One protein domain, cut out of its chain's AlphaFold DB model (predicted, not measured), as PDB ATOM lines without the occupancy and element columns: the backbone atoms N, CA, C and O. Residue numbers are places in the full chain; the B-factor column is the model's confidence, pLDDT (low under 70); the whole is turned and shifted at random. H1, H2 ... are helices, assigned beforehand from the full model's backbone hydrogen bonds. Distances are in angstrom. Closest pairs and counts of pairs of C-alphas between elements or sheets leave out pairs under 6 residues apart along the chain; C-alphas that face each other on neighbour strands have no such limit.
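This is residues 41 to 110 of the 110 residues of an uncharacterized protein of Cyanobacteria bacterium 13_1_40CM_2_61_4 (UniProt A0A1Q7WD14). A long helix, H4, sticks out as a free arm from a small body made by a helical hairpin, H2 and H3, with the short helix H1 set crosswise near the end of H3. The arm, residues 86 to 110, stands free and makes much of the length. The printed part has 70 residues with four named helices in the order H1, H2, H3, H4 and no named strand; the class is all helix. The whole is extended, with a radius of gyration of the C-alphas of 18.8 A, and its outline is elongated, spanning 57 by 30 by 22 A.

H4, residues 89 to 108, is the longest helix at 29.0 A, from C-alpha 89 at (37.742, 34.448, -2.189) to C-alpha 108 at (30.309, 38.578, -29.908). H3 holds residues 72 to 82 and measures 15.2 A. H2 holds residues 52 to 65 and measures 20.1 A. H1, residues 41 to 49, measures 12.4 A and begins at C-alpha 41 at (46.201, 58.005, 4.347).

H4 is apart from H1, H2 and H3. H2 and H3 form a helical hairpin: they touch, at a shallow tilt of 24 degrees, opposite ways, and their closest C-alphas, those of Ile 55 and Leu 78, are 6.1 A apart. H1 and H3 are close but not clearly touching, about perpendicular at 73 degrees, with the closest C-alphas, those of Cys 47 and Trp 81, 7.5 A apart. H1 and H2 meet only through their link. In H1, H2, H3 and H4 every O i to N i+4 pair is within hydrogen-bond range.

The two C-alphas farthest apart, those of Glu 64 and Ser 110, are 58.4 A apart. Without the stretches that stand free, residues 63 to 69 and 86 to 110, the body spans 31 by 17 by 15 A. The printed part has no cut and no long link; the link from H1 to H2 is tight. The mean pLDDT of the printed part is 91.3, and residue 110, the chain's last, is under 70.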
ATOM      1  N   TRP A  41      46.094  57.333   3.046       92.19
ATOM      2  CA  TRP A  41      46.201  58.005   4.347       92.19
ATOM      3  C   TRP A  41      44.833  58.260   4.977       92.19
ATOM      4  O   TRP A  41      44.624  57.910   6.134       92.19
ATOM      5  N   ALA A  42      43.884  58.769   4.192       93.12
ATOM      6  CA  ALA A  42      42.511  58.963   4.641       93.12
ATOM      7  C   ALA A  42      41.843  57.624   5.003       93.12
ATOM      8  O   ALA A  42      41.149  57.531   6.010       93.12
ATOM      9  N   PHE A  43      42.127  56.550   4.259       92.94
ATOM     10  CA  PHE A  43      41.683  55.206   4.629       92.94
ATOM     11  C   PHE A  43      42.233  54.762   5.993       92.94
ATOM     12  O   PHE A  43      41.484  54.229   6.806       92.94
ATOM     13  N   LEU A  44      43.517  55.002   6.281       93.06
ATOM     14  CA  LEU A  44      44.104  54.672   7.583       93.06
ATOM     15  C   LEU A  44      43.484  55.485   8.727       93.06
ATOM     16  O   LEU A  44      43.229  54.926   9.793       93.06
ATOM     17  N   GLU A  45      43.205  56.771   8.509       94.81
ATOM     18  CA  GLU A  45      42.481  57.609   9.473       94.81
ATOM     19  C   GLU A  45      41.066  57.079   9.730       94.81
ATOM     20  O   GLU A  45      40.628  57.011  10.879       94.81
ATOM     21  N   LEU A  46      40.362  56.645   8.680       94.12
ATOM     22  CA  LEU A  46      39.044  56.027   8.808       94.12
ATOM     23  C   LEU A  46      39.118  54.699   9.574       94.12
ATOM     24  O   LEU A  46      38.331  54.498  10.492       94.12
ATOM     25  N   CYS A  47      40.098  53.835   9.298       93.88
ATOM     26  CA  CYS A  47      40.313  52.605  10.068       93.88
ATOM     27  C   CYS A  47      40.569  52.876  11.560       93.88
ATOM     28  O   CYS A  47      40.114  52.116  12.413       93.88
ATOM     29  N   GLN A  48      41.287  53.955  11.895       95.31
ATOM     30  CA  GLN A  48      41.494  54.359  13.290       95.31
ATOM     31  C   GLN A  48      40.203  54.891  13.921       95.31
ATOM     32  O   GLN A  48      39.867  54.524  15.048       95.31
ATOM     33  N   ARG A  49      39.457  55.726  13.188       95.12
ATOM     34  CA  ARG A  49      38.167  56.272  13.628       95.12
ATOM     35  C   ARG A  49      37.164  55.154  13.906       95.12
ATOM     36  O   ARG A  49      36.583  55.109  14.987       95.12
ATOM     37  N   TYR A  50      37.023  54.227  12.967       95.50
ATOM     38  CA  TYR A  50      36.138  53.069  13.042       95.50
ATOM     39  C   TYR A  50      36.857  51.832  13.591       95.50
ATOM     40  O   TYR A  50      36.742  50.729  13.055       95.50
ATOM     41  N   SER A  51      37.603  52.001  14.686       95.38
ATOM     42  CA  SER A  51      38.166  50.860  15.406       95.38
ATOM     43  C   SER A  51      37.052  49.954  15.945       95.38
ATOM     44  O   SER A  51      35.955  50.421  16.255       95.38
ATOM     45  N   VAL A  52      37.345  48.664  16.140       95.06
ATOM     46  CA  VAL A  52      36.381  47.705  16.716       95.06
ATOM     47  C   VAL A  52      35.825  48.194  18.058       95.06
ATOM     48  O   VAL A  52      34.639  48.028  18.320       95.06
ATOM     49  N   VAL A  53      36.654  48.841  18.882       96.50
ATOM     50  CA  VAL A  53      36.230  49.409  20.171       96.50
ATOM     51  C   VAL A  53      35.268  50.579  19.964       96.50
ATOM     52  O   VAL A  53      34.231  50.636  20.623       96.50
ATOM     53  N   THR A  54      35.572  51.485  19.028       97.31
ATOM     54  CA  THR A  54      34.686  52.613  18.700       97.31
ATOM     55  C   THR A  54      33.336  52.118  18.192       97.31
ATOM     56  O   THR A  54      32.299  52.600  18.645       97.31
ATOM     57  N   ILE A  55      33.348  51.135  17.286       96.88
ATOM     58  CA  ILE A  55      32.135  50.536  16.727       96.88
ATOM     59  C   ILE A  55      31.325  49.851  17.829       96.88
ATOM     60  O   ILE A  55      30.129  50.092  17.934       96.88
ATOM     61  N   ALA A  56      31.961  49.030  18.670       96.56
ATOM     62  CA  ALA A  56      31.279  48.319  19.749       96.56
ATOM     63  C   ALA A  56      30.614  49.281  20.742       96.56
ATOM     64  O   ALA A  56      29.463  49.067  21.110       96.56
ATOM     65  N   ARG A  57      31.307  50.364  21.119       96.75
ATOM     66  CA  ARG A  57      30.736  51.408  21.976       96.75
ATOM     67  C   ARG A  57      29.522  52.057  21.318       96.75
ATOM     68  O   ARG A  57      28.475  52.134  21.941       96.75
ATOM     69  N   ARG A  58      29.638  52.467  20.051       95.38
ATOM     70  CA  ARG A  58      28.526  53.133  19.365       95.38
ATOM     71  C   ARG A  58      27.319  52.214  19.181       95.38
ATOM     72  O   ARG A  58      26.193  52.659  19.339       95.38
ATOM     73  N   LEU A  59      27.542  50.932  18.891       93.94
ATOM     74  CA  LEU A  59      26.462  49.945  18.826       93.94
ATOM     75  C   LEU A  59      25.768  49.751  20.181       93.94
ATOM     76  O   LEU A  59      24.557  49.565  20.193       93.94
ATOM     77  N   ALA A  60      26.503  49.795  21.299       93.94
ATOM     78  CA  ALA A  60      25.903  49.738  22.631       93.94
ATOM     79  C   ALA A  60      24.993  50.952  22.884       93.94
ATOM     80  O   ALA A  60      23.836  50.756  23.240       93.94
ATOM     81  N   ASP A  61      25.477  52.165  22.583       93.69
ATOM     82  CA  ASP A  61      24.692  53.405  22.704       93.69
ATOM     83  C   ASP A  61      23.376  53.308  21.891       93.69
ATOM     84  O   ASP A  61      22.288  53.553  22.406       93.69
ATOM     85  N   LEU A  62      23.450  52.848  20.633       91.50
ATOM     86  CA  LEU A  62      22.280  52.697  19.750       91.50
ATOM     87  C   LEU A  62      21.254  51.663  20.251       91.50
ATOM     88  O   LEU A  62      20.053  51.806  20.017       91.50
ATOM     89  N   LEU A  63      21.712  50.594  20.910       89.75
ATOM     90  CA  LEU A  63      20.822  49.587  21.494       89.75
ATOM     91  C   LEU A  63      20.076  50.127  22.719       89.75
ATOM     92  O   LEU A  63      18.935  49.726  22.945       89.75
ATOM     93  N   GLU A  64      20.698  51.024  23.486       91.88
ATOM     94  CA  GLU A  64      20.063  51.709  24.616       91.88
ATOM     95  C   GLU A  64      19.021  52.739  24.150       91.88
ATOM     96  O   GLU A  64      17.960  52.852  24.762       91.88
ATOM     97  N   GLU A  65      19.283  53.443  23.042       88.50
ATOM     98  CA  GLU A  65      18.365  54.426  22.440       88.50
ATOM     99  C   GLU A  65      17.069  53.782  21.895       88.50
ATOM    100  O   GLU A  65      16.003  54.396  21.919       88.50
ATOM    101  N   GLY A  66      17.124  52.526  21.436       80.69
ATOM    102  CA  GLY A  66      15.939  51.724  21.096       80.69
ATOM    103  C   GLY A  66      15.236  52.062  19.768       80.69
ATOM    104  O   GLY A  66      14.237  51.424  19.435       80.69
ATOM    105  N   VAL A  67      15.755  53.006  18.973       75.75
ATOM    106  CA  VAL A  67      15.172  53.469  17.693       75.75
ATOM    107  C   VAL A  67      16.045  53.116  16.480       75.75
ATOM    108  O   VAL A  67      16.546  53.966  15.756       75.75
ATOM    109  N   ILE A  68      16.204  51.817  16.212       75.38
ATOM    110  CA  ILE A  68      17.073  51.271  15.144       75.38
ATOM    111  C   ILE A  68      16.792  51.864  13.749       75.38
ATOM    112  O   ILE A  68      17.723  52.024  12.958       75.38
ATOM    113  N   GLU A  69      15.533  52.181  13.433       82.75
ATOM    114  CA  GLU A  69      15.155  52.706  12.112       82.75
ATOM    115  C   GLU A  69      15.748  54.099  11.853       82.75
ATOM    116  O   GLU A  69      16.227  54.363  10.752       82.75
ATOM    117  N   GLU A  70      15.807  54.957  12.876       88.12
ATOM    118  CA  GLU A  70      16.376  56.310  12.770       88.12
ATOM    119  C   GLU A  70      17.890  56.275  12.512       88.12
ATOM    120  O   GLU A  70      18.449  57.178  11.891       88.12
ATOM    121  N   HIS A  71      18.549  55.183  12.910       90.81
ATOM    122  CA  HIS A  71      19.996  54.999  12.794       90.81
ATOM    123  C   HIS A  71      20.403  54.008  11.701       90.81
ATOM    124  O   HIS A  71      21.551  53.558  11.662       90.81
ATOM    125  N   ARG A  72      19.494  53.649  10.787       90.94
ATOM    126  CA  ARG A  72      19.735  52.627   9.759       90.94
ATOM    127  C   ARG A  72      20.998  52.883   8.935       90.94
ATOM    128  O   ARG A  72      21.760  51.952   8.681       90.94
ATOM    129  N   GLU A  73      21.224  54.124   8.514       92.81
ATOM    130  CA  GLU A  73      22.395  54.505   7.712       92.81
ATOM    131  C   GLU A  73      23.695  54.387   8.511       92.81
ATOM    132  O   GLU A  73      24.671  53.803   8.035       92.81
ATOM    133  N   GLU A  74      23.682  54.854   9.760       93.31
ATOM    134  CA  GLU A  74      24.814  54.723  10.673       93.31
ATOM    135  C   GLU A  74      25.150  53.247  10.920       93.31
ATOM    136  O   GLU A  74      26.311  52.850  10.825       93.31
ATOM    137  N   LEU A  75      24.143  52.402  11.151       93.50
ATOM    138  CA  LEU A  75      24.324  50.961  11.329       93.50
ATOM    139  C   LEU A  75      24.932  50.289  10.093       93.50
ATOM    140  O   LEU A  75      25.770  49.393  10.232       93.50
ATOM    141  N   MET A  76      24.545  50.713   8.888       92.44
ATOM    142  CA  MET A  76      25.138  50.205   7.648       92.44
ATOM    143  C   MET A  76      26.614  50.590   7.535       92.44
ATOM    144  O   MET A  76      27.435  49.741   7.177       92.44
ATOM    145  N   GLU A  77      26.966  51.822   7.900       92.75
ATOM    146  CA  GLU A  77      28.351  52.290   7.876       92.75
ATOM    147  C   GLU A  77      29.200  51.601   8.958       92.75
ATOM    148  O   GLU A  77      30.273  51.069   8.667       92.75
ATOM    149  N   LEU A  78      28.696  51.481  10.190       94.94
ATOM    150  CA  LEU A  78      29.356  50.726  11.263       94.94
ATOM    151  C   LEU A  78      29.583  49.266  10.859       94.94
ATOM    152  O   LEU A  78      30.677  48.729  11.043       94.94
ATOM    153  N   ARG A  79      28.575  48.621  10.258       93.75
ATOM    154  CA  ARG A  79      28.695  47.252   9.745       93.75
ATOM    155  C   ARG A  79      29.757  47.156   8.657       93.75
ATOM    156  O   ARG A  79      30.520  46.190   8.668       93.75
ATOM    157  N   ARG A  80      29.805  48.114   7.728       92.12
ATOM    158  CA  ARG A  80      30.807  48.169   6.654       92.12
ATOM    159  C   ARG A  80      32.219  48.179   7.233       92.12
ATOM    160  O   ARG A  80      33.035  47.347   6.838       92.12
ATOM    161  N   TRP A  81      32.483  49.054   8.200       94.56
ATOM    162  CA  TRP A  81      33.802  49.151   8.827       94.56
ATOM    163  C   TRP A  81      34.136  47.957   9.720       94.56
ATOM    164  O   TRP A  81      35.275  47.501   9.721       94.56
ATOM    165  N   LEU A  82      33.152  47.363  10.400       93.81
ATOM    166  CA  LEU A  82      33.363  46.172  11.230       93.81
ATOM    167  C   LEU A  82      33.895  44.974  10.426       93.81
ATOM    168  O   LEU A  82      34.609  44.122  10.956       93.81
ATOM    169  N   VAL A  83      33.531  44.886   9.146       92.06
ATOM    170  CA  VAL A  83      33.944  43.795   8.254       92.06
ATOM    171  C   VAL A  83      34.991  44.218   7.228       92.06
ATOM    172  O   VAL A  83      35.295  43.421   6.342       92.06
ATOM    173  N   ILE A  84      35.580  45.414   7.353       91.88
ATOM    174  CA  ILE A  84      36.514  45.963   6.358       91.88
ATOM    175  C   ILE A  84      37.761  45.095   6.158       91.88
ATOM    176  O   ILE A  84      38.373  45.135   5.101       91.88
ATOM    177  N   ASP A  85      38.127  44.264   7.135       89.62
ATOM    178  CA  ASP A  85      39.258  43.335   7.037       89.62
ATOM    179  C   ASP A  85      38.877  41.939   6.500       89.62
ATOM    180  O   ASP A  85      39.741  41.063   6.366       89.62
ATOM    181  N   ARG A  86      37.601  41.698   6.174       91.81
ATOM    182  CA  ARG A  86      37.148  40.407   5.640       91.81
ATOM    183  C   ARG A  86      37.407  40.310   4.140       91.81
ATOM    184  O   ARG A  86      37.087  41.213   3.378       91.81
ATOM    185  N   PHE A  87      37.924  39.156   3.725       94.25
ATOM    186  CA  PHE A  87      38.142  38.805   2.326       94.25
ATOM    187  C   PHE A  87      37.405  37.501   1.990       94.25
ATOM    188  O   PHE A  87      37.671  36.471   2.612       94.25
ATOM    189  N   ASP A  88      36.501  37.530   1.007       94.00
ATOM    190  CA  ASP A  88      35.786  36.343   0.519       94.00
ATOM    191  C   ASP A  88      36.267  35.954  -0.887       94.00
ATOM    192  O   ASP A  88      35.781  36.435  -1.911       94.00
ATOM    193  N   ARG A  89      37.201  34.998  -0.937       95.81
ATOM    194  CA  ARG A  89      37.742  34.448  -2.189       95.81
ATOM    195  C   ARG A  89      36.670  33.832  -3.095       95.81
ATOM    196  O   ARG A  89      36.845  33.795  -4.312       95.81
ATOM    197  N   ARG A  90      35.592  33.273  -2.532       95.75
ATOM    198  CA  ARG A  90      34.520  32.665  -3.335       95.75
ATOM    199  C   ARG A  90      33.676  33.746  -3.992       95.75
ATOM    200  O   ARG A  90      33.327  33.577  -5.153       95.75
ATOM    201  N   ALA A  91      33.379  34.832  -3.278       94.75
ATOM    202  CA  ALA A  91      32.697  35.992  -3.850       94.75
ATOM    203  C   ALA A  91      33.490  36.590  -5.015       94.75
ATOM    204  O   ALA A  91      32.959  36.660  -6.118       94.75
ATOM    205  N   VAL A  92      34.788  36.851  -4.814       95.06
ATOM    206  CA  VAL A  92      35.660  37.386  -5.874       95.06
ATOM    207  C   VAL A  92      35.666  36.489  -7.114       95.06
ATOM    208  O   VAL A  92      35.527  36.974  -8.229       95.06
ATOM    209  N   ASN A  93      35.792  35.168  -6.957       96.88
ATOM    210  CA  ASN A  93      35.787  34.272  -8.119       96.88
ATOM    211  C   ASN A  93      34.432  34.237  -8.850       96.88
ATOM    212  O   ASN A  93      34.430  34.162 -10.075       96.88
ATOM    213  N   ARG A  94      33.299  34.358  -8.139       96.31
ATOM    214  CA  ARG A  94      31.981  34.501  -8.787       96.31
ATOM    215  C   ARG A  94      31.898  35.782  -9.622       96.31
ATOM    216  O   ARG A  94      31.375  35.747 -10.729       96.31
ATOM    217  N   GLU A  95      32.433  36.888  -9.113       94.88
ATOM    218  CA  GLU A  95      32.476  38.165  -9.838       94.88
ATOM    219  C   GLU A  95      33.378  38.080 -11.081       94.88
ATOM    220  O   GLU A  95      32.987  38.521 -12.160       94.88
ATOM    221  N   LEU A  96      34.550  37.441 -10.972       95.50
ATOM    222  CA  LEU A  96      35.439  37.209 -12.119       95.50
ATOM    223  C   LEU A  96      34.770  36.367 -13.217       95.50
ATOM    224  O   LEU A  96      34.957  36.641 -14.405       95.50
ATOM    225  N   ASP A  97      33.976  35.364 -12.834       94.75
ATOM    226  CA  ASP A  97      33.206  34.556 -13.781       94.75
ATOM    227  C   ASP A  97      32.157  35.387 -14.531       94.75
ATOM    228  O   ASP A  97      31.992  35.216 -15.744       94.75
ATOM    229  N   GLN A  98      31.488  36.311 -13.835       93.31
ATOM    230  CA  GLN A  98      30.500  37.211 -14.426       93.31
ATOM    231  C   GLN A  98      31.143  38.188 -15.418       93.31
ATOM    232  O   GLN A  98      30.733  38.228 -16.577       93.31
ATOM    233  N   VAL A  99      32.207  38.892 -15.012       91.81
ATOM    234  CA  VAL A  99      32.923  39.864 -15.864       91.81
ATOM    235  C   VAL A  99      33.436  39.215 -17.150       91.81
ATOM    236  O   VAL A  99      33.374  39.803 -18.230       91.81
ATOM    237  N   ARG A 100      33.933  37.977 -17.059       89.50
ATOM    238  CA  ARG A 100      34.329  37.203 -18.239       89.50
ATOM    239  C   ARG A 100      33.138  36.948 -19.162       89.50
ATOM    240  O   ARG A 100      33.270  37.124 -20.370       89.50
ATOM    241  N   GLY A 101      32.017  36.494 -18.602       88.75
ATOM    242  CA  GLY A 101      30.794  36.239 -19.359       88.75
ATOM    243  C   GLY A 101      30.327  37.478 -20.119       88.75
ATOM    244  O   GLY A 101      30.013  37.376 -21.302       88.75
ATOM    245  N   ASP A 102      30.361  38.638 -19.471       89.62
ATOM    246  CA  ASP A 102      29.962  39.910 -20.073       89.62
ATOM    247  C   ASP A 102      30.923  40.320 -21.201       89.62
ATOM    248  O   ASP A 102      30.481  40.544 -22.325       89.62
ATOM    249  N   ARG A 103      32.244  40.245 -20.983       86.38
ATOM    250  CA  ARG A 103      33.240  40.544 -22.030       86.38
ATOM    251  C   ARG A 103      33.111  39.638 -23.262       86.38
ATOM    252  O   ARG A 103      33.334  40.094 -24.380       86.38
ATOM    253  N   ILE A 104      32.785  38.355 -23.080       86.44
ATOM    254  CA  ILE A 104      32.558  37.433 -24.207       86.44
ATOM    255  C   ILE A 104      31.333  37.867 -25.018       86.44
ATOM    256  O   ILE A 104      31.379  37.821 -26.247       86.44
ATOM    257  N   ARG A 105      30.252  38.297 -24.353       86.81
ATOM    258  CA  ARG A 105      29.053  38.800 -25.038       86.81
ATOM    259  C   ARG A 105      29.351  40.081 -25.812       86.81
ATOM    260  O   ARG A 105      28.942  40.170 -26.962       86.81
ATOM    261  N   ASP A 106      30.101  41.010 -25.225       88.19
ATOM    262  CA  ASP A 106      30.467  42.275 -25.877       88.19
ATOM    263  C   ASP A 106      31.299  42.041 -27.149       88.19
ATOM    264  O   ASP A 106      31.050  42.653 -28.188       88.19
ATOM    265  N   LEU A 107      32.251  41.102 -27.094       84.25
ATOM    266  CA  LEU A 107      33.058  40.704 -28.253       84.25
ATOM    267  C   LEU A 107      32.242  39.987 -29.335       84.25
ATOM    268  O   LEU A 107      32.578  40.094 -30.505       84.25
ATOM    269  N   ALA A 108      31.199  39.246 -28.958       80.56
ATOM    270  CA  ALA A 108      30.309  38.578 -29.908       80.56
ATOM    271  C   ALA A 108      29.278  39.531 -30.544       80.56
ATOM    272  O   ALA A 108      28.666  39.178 -31.552       80.56
ATOM    273  N   ALA A 109      29.062  40.707 -29.948       75.81
ATOM    274  CA  ALA A 109      28.155  41.745 -30.434       75.81
ATOM    275  C   ALA A 109      28.851  42.838 -31.276       75.81
ATOM    276  O   ALA A 109      28.166  43.738 -31.763       75.81
ATOM    277  N   SER A 110      30.181  42.763 -31.426       67.00
ATOM    278  CA  SER A 110      31.028  43.680 -32.210       67.00
ATOM    279  C   SER A 110      31.451  43.055 -33.537       67.00
ATOM    280  O   SER A 110      31.595  43.819 -34.516       67.00
TER     281      SER A 110